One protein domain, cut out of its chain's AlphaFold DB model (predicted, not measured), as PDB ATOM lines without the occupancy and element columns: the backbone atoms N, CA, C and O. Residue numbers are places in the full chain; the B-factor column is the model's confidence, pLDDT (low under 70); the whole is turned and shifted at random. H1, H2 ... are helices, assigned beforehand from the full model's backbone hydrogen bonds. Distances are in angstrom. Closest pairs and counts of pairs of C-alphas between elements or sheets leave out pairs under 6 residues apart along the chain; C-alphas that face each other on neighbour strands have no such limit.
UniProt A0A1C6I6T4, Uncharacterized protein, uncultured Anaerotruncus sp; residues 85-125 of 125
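Overview. This is residues 85 to 125 of the 125 residues of an uncharacterized protein of uncultured Anaerotruncus sp (UniProt A0A1C6I6T4). Two helices stand well separated along an open, rod-like chain, the longer H1 first and then H2, with the unnamed link of residues 103 to 110 between them. No part folds back on another, and residues 85 to 125 stand free. The printed part has 41 residues with two named helices, H1 then H2, and no named strand; the class is all helix. It is extended, with a radius of gyration of the C-alphas of 16.6 A and spans of 54 by 21 by 7 A.

Along the chain. H1 is residues 85 to 102, 25.6 A from first to last C-alpha, and begins with C-alpha 85 at (-61.099, 65.764, -36.894). H2 is residues 111 to 122, 16.6 A long in the same measure, and ends with C-alpha 122 at (-24.438, 40.495, -54.774).

Arrangement. H1 and H2 are apart, with no C-alpha of the one within 8 A of the other. A short link of 8 residues joins them. In H1 and H2 every O i to N i+4 pair is within hydrogen-bond range.

Size, cuts and confidence. The two C-alphas farthest apart are those of Glu 85 and Ile 125, 53.9 A. The printed part has no cut, and it ends at the chain's last residue, Ile 125. The mean pLDDT of the printed part is 85.1, and residues 121 to 125 are under 70.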
ATOM      1  N   GLU A  85     -60.877  67.188 -37.188       94.75
ATOM      2  CA  GLU A  85     -61.099  65.764 -36.894       94.75
ATOM      3  C   GLU A  85     -60.234  64.843 -37.768       94.75
ATOM      4  O   GLU A  85     -59.781  63.797 -37.305       94.75
ATOM      5  N   ALA A  86     -59.976  65.242 -39.017       93.38
ATOM      6  CA  ALA A  86     -59.130  64.492 -39.939       93.38
ATOM      7  C   ALA A  86     -57.665  64.473 -39.481       93.38
ATOM      8  O   ALA A  86     -57.057  63.406 -39.428       93.38
ATOM      9  N   GLU A  87     -57.125  65.629 -39.087       93.50
ATOM     10  CA  GLU A  87     -55.761  65.731 -38.557       93.50
ATOM     11  C   GLU A  87     -55.617  64.946 -37.248       93.50
ATOM     12  O   GLU A  87     -54.642  64.224 -37.059       93.50
ATOM     13  N   LEU A  88     -56.618  65.001 -36.362       94.00
ATOM     14  CA  LEU A  88     -56.621  64.201 -35.134       94.00
ATOM     15  C   LEU A  88     -56.634  62.694 -35.419       94.00
ATOM     16  O   LEU A  88     -55.960  61.935 -34.720       94.00
ATOM     17  N   ALA A  89     -57.378  62.249 -36.435       94.31
ATOM     18  CA  ALA A  89     -57.401  60.847 -36.839       94.31
ATOM     19  C   ALA A  89     -56.043  60.387 -37.393       94.31
ATOM     20  O   ALA A  89     -55.598  59.281 -37.079       94.31
ATOM     21  N   GLU A  90     -55.364  61.233 -38.165       94.50
ATOM     22  CA  GLU A  90     -54.017  60.962 -38.673       94.50
ATOM     23  C   GLU A  90     -52.990  60.888 -37.538       94.50
ATOM     24  O   GLU A  90     -52.229  59.923 -37.453       94.50
ATOM     25  N   ILE A  91     -53.035  61.836 -36.597       91.69
ATOM     26  CA  ILE A  91     -52.185  61.827 -35.400       91.69
ATOM     27  C   ILE A  91     -52.416  60.548 -34.586       91.69
ATOM     28  O   ILE A  91     -51.460  59.904 -34.153       91.69
ATOM     29  N   ALA A  92     -53.672  60.141 -34.387       92.06
ATOM     30  CA  ALA A  92     -53.994  58.919 -33.657       92.06
ATOM     31  C   ALA A  92     -53.464  57.661 -34.367       92.06
ATOM     32  O   ALA A  92     -52.910  56.776 -33.710       92.06
ATOM     33  N   ALA A  93     -53.594  57.594 -35.694       93.75
ATOM     34  CA  ALA A  93     -53.079  56.486 -36.493       93.75
ATOM     35  C   ALA A  93     -51.547  56.397 -36.428       93.75
ATOM     36  O   ALA A  93     -51.001  55.304 -36.262       93.75
ATOM     37  N   GLU A  94     -50.854  57.536 -36.490       92.94
ATOM     38  CA  GLU A  94     -49.399  57.595 -36.348       92.94
ATOM     39  C   GLU A  94     -48.963  57.133 -34.952       92.94
ATOM     40  O   GLU A  94     -48.061  56.307 -34.818       92.94
ATOM     41  N   VAL A  95     -49.649  57.577 -33.895       92.81
ATOM     42  CA  VAL A  95     -49.375  57.123 -32.522       92.81
ATOM     43  C   VAL A  95     -49.565  55.608 -32.387       92.81
ATOM     44  O   VAL A  95     -48.742  54.939 -31.755       92.81
ATOM     45  N   GLU A  96     -50.610  55.041 -32.995       94.06
ATOM     46  CA  GLU A  96     -50.838  53.594 -33.001       94.06
ATOM     47  C   GLU A  96     -49.729  52.845 -33.753       94.06
ATOM     48  O   GLU A  96     -49.230  51.820 -33.276       94.06
ATOM     49  N   LEU A  97     -49.310  53.357 -34.912       93.81
ATOM     50  CA  LEU A  97     -48.226  52.783 -35.701       93.81
ATOM     51  C   LEU A  97     -46.905  52.802 -34.924       93.81
ATOM     52  O   LEU A  97     -46.232  51.777 -34.829       93.81
ATOM     53  N   GLN A  98     -46.571  53.927 -34.297       92.38
ATOM     54  CA  GLN A  98     -45.385  54.073 -33.453       92.38
ATOM     55  C   GLN A  98     -45.423  53.119 -32.253       92.38
ATOM     56  O   GLN A  98     -44.413  52.496 -31.916       92.38
ATOM     57  N   ALA A  99     -46.589  52.944 -31.625       93.75
ATOM     58  CA  ALA A  99     -46.761  51.980 -30.541       93.75
ATOM     59  C   ALA A  99     -46.547  50.537 -31.021       93.75
ATOM     60  O   ALA A  99     -45.863  49.764 -30.347       93.75
ATOM     61  N   LYS A 100     -47.071  50.181 -32.201       91.94
ATOM     62  CA  LYS A 100     -46.846  48.872 -32.833       91.94
ATOM     63  C   LYS A 100     -45.373  48.643 -33.145       91.94
ATOM     64  O   LYS A 100     -44.865  47.577 -32.818       91.94
ATOM     65  N   ILE A 101     -44.688  49.637 -33.713       89.94
ATOM     66  CA  ILE A 101     -43.248  49.578 -33.998       89.94
ATOM     67  C   ILE A 101     -42.459  49.368 -32.705       89.94
ATOM     68  O   ILE A 101     -41.612  48.486 -32.643       89.94
ATOM     69  N   ARG A 102     -42.771  50.115 -31.640       90.44
ATOM     70  CA  ARG A 102     -42.114  49.959 -30.333       90.44
ATOM     71  C   ARG A 102     -42.383  48.604 -29.676       90.44
ATOM     72  O   ARG A 102     -41.564  48.147 -28.888       90.44
ATOM     73  N   ALA A 103     -43.525  47.984 -29.961       92.00
ATOM     74  CA  ALA A 103     -43.868  46.658 -29.460       92.00
ATOM     75  C   ALA A 103     -43.240  45.514 -30.278       92.00
ATOM     76  O   ALA A 103     -43.387  44.352 -29.889       92.00
ATOM     77  N   LEU A 104     -42.571  45.808 -31.402       90.00
ATOM     78  CA  LEU A 104     -41.847  44.791 -32.158       90.00
ATOM     79  C   LEU A 104     -40.699  44.221 -31.311       90.00
ATOM     80  O   LEU A 104     -40.046  44.962 -30.576       90.00
ATOM     81  N   PRO A 105     -40.443  42.906 -31.394       87.69
ATOM     82  CA  PRO A 105     -39.318  42.302 -30.695       87.69
ATOM     83  C   PRO A 105     -37.989  42.784 -31.289       87.69
ATOM     84  O   PRO A 105     -37.902  43.017 -32.492       87.69
ATOM     85  N   ASP A 106     -36.925  42.802 -30.482       80.31
ATOM     86  CA  ASP A 106     -35.558  43.147 -30.928       80.31
ATOM     87  C   ASP A 106     -35.008  42.203 -32.019       80.31
ATOM     88  O   ASP A 106     -33.981  42.472 -32.632       80.31
ATOM     89  N   THR A 107     -35.682  41.075 -32.268       82.25
ATOM     90  CA  THR A 107     -35.380  40.138 -33.358       82.25
ATOM     91  C   THR A 107     -36.103  40.468 -34.666       82.25
ATOM     92  O   THR A 107     -35.994  39.707 -35.631       82.25
ATOM     93  N   ALA A 108     -36.881  41.553 -34.710       84.00
ATOM     94  CA  ALA A 108     -37.545  42.005 -35.919       84.00
ATOM     95  C   ALA A 108     -36.501  42.426 -36.961       84.00
ATOM     96  O   ALA A 108     -35.647  43.267 -36.703       84.00
ATOM     97  N   VAL A 109     -36.592  41.829 -38.149       83.44
ATOM     98  CA  VAL A 109     -35.709  42.145 -39.273       83.44
ATOM     99  C   VAL A 109     -36.047  43.540 -39.789       83.44
ATOM    100  O   VAL A 109     -37.194  43.808 -40.154       83.44
ATOM    101  N   THR A 110     -35.049  44.416 -39.835       87.06
ATOM    102  CA  THR A 110     -35.204  45.785 -40.330       87.06
ATOM    103  C   THR A 110     -34.921  45.879 -41.830       87.06
ATOM    104  O   THR A 110     -34.355  44.975 -42.452       87.06
ATOM    105  N   TRP A 111     -35.308  47.002 -42.439       86.06
ATOM    106  CA  TRP A 111     -34.948  47.293 -43.828       86.06
ATOM    107  C   TRP A 111     -33.433  47.352 -44.039       86.06
ATOM    108  O   TRP A 111     -32.955  46.899 -45.078       86.06
ATOM    109  N   ASP A 112     -32.687  47.834 -43.045       86.56
ATOM    110  CA  ASP A 112     -31.227  47.892 -43.099       86.56
ATOM    111  C   ASP A 112     -30.606  46.489 -43.083       86.56
ATOM    112  O   ASP A 112     -29.688  46.215 -43.859       86.56
ATOM    113  N   ASP A 113     -31.156  45.562 -42.291       86.00
ATOM    114  CA  ASP A 113     -30.705  44.163 -42.265       86.00
ATOM    115  C   ASP A 113     -30.904  43.477 -43.625       86.00
ATOM    116  O   ASP A 113     -30.018  42.776 -44.124       86.00
ATOM    117  N   LEU A 114     -32.055  43.712 -44.268       86.06
ATOM    118  CA  LEU A 114     -32.348  43.191 -45.606       86.06
ATOM    119  C   LEU A 114     -31.457  43.827 -46.678       86.06
ATOM    120  O   LEU A 114     -30.960  43.120 -47.557       86.06
ATOM    121  N   ALA A 115     -31.225  45.140 -46.607       89.25
ATOM    122  CA  ALA A 115     -30.351  45.852 -47.536       89.25
ATOM    123  C   ALA A 115     -28.895  45.362 -47.433       89.25
ATOM    124  O   ALA A 115     -28.233  45.140 -48.453       89.25
ATOM    125  N   ALA A 116     -28.410  45.115 -46.213       87.69
ATOM    126  CA  ALA A 116     -27.093  44.539 -45.972       87.69
ATOM    127  C   ALA A 116     -26.988  43.107 -46.524       87.69
ATOM    128  O   ALA A 116     -26.020  42.789 -47.223       87.69
ATOM    129  N   ALA A 117     -27.996  42.263 -46.280       84.81
ATOM    130  CA  ALA A 117     -28.036  40.892 -46.788       84.81
ATOM    131  C   ALA A 117     -28.048  40.838 -48.327       84.81
ATOM    132  O   ALA A 117     -27.320  40.046 -48.928       84.81
ATOM    133  N   LEU A 118     -28.819  41.719 -48.974       85.81
ATOM    134  CA  LEU A 118     -28.866  41.823 -50.433       85.81
ATOM    135  C   LEU A 118     -27.497  42.227 -51.005       85.81
ATOM    136  O   LEU A 118     -27.021  41.627 -51.966       85.81
ATOM    137  N   THR A 119     -26.827  43.196 -50.378       81.56
ATOM    138  CA  THR A 119     -25.512  43.687 -50.821       81.56
ATOM    139  C   THR A 119     -24.418  42.623 -50.658       81.56
ATOM    140  O   THR A 119     -23.573  42.461 -51.538       81.56
ATOM    141  N   GLN A 120     -24.446  41.842 -49.571       74.81
ATOM    142  CA  GLN A 120     -23.524  40.713 -49.370       74.81
ATOM    143  C   GLN A 120     -23.769  39.567 -50.364       74.81
ATOM    144  O   GLN A 120     -22.810  38.955 -50.840       74.81
ATOM    145  N   GLY A 121     -25.032  39.305 -50.714       66.69
ATOM    146  CA  GLY A 121     -25.401  38.318 -51.730       66.69
ATOM    147  C   GLY A 121     -24.933  38.693 -53.140       66.69
ATOM    148  O   GLY A 121     -24.517  37.820 -53.894       66.69
ATOM    149  N   VAL A 122     -24.932  39.987 -53.480       59.12
ATOM    150  CA  VAL A 122     -24.438  40.495 -54.774       59.12
ATOM    151  C   VAL A 122     -22.904  40.470 -54.861       59.12
ATOM    152  O   VAL A 122     -22.371  40.219 -55.934       59.12
ATOM    153  N   ASN A 123     -22.188  40.652 -53.746       54.75
ATOM    154  CA  ASN A 123     -20.716  40.582 -53.693       54.75
ATOM    155  C   ASN A 123     -20.142  39.151 -53.575       54.75
ATOM    156  O   ASN A 123     -18.925  38.997 -53.478       54.75
ATOM    157  N   SER A 124     -20.992  38.119 -53.543       51.50
ATOM    158  CA  SER A 124     -20.586  36.705 -53.426       51.50
ATOM    159  C   SER A 124     -20.754  35.898 -54.729       51.50
ATOM    160  O   SER A 124     -20.630  34.672 -54.699       51.50
ATOM    161  N   ILE A 125     -21.036  36.569 -55.854       47.66
ATOM    162  CA  ILE A 125     -21.075  36.021 -57.228       47.66
ATOM    163  C   ILE A 125     -19.887  36.578 -58.012       47.66
ATOM    164  O   ILE A 125     -19.265  35.788 -58.756       47.66
TER     165      ILE A 125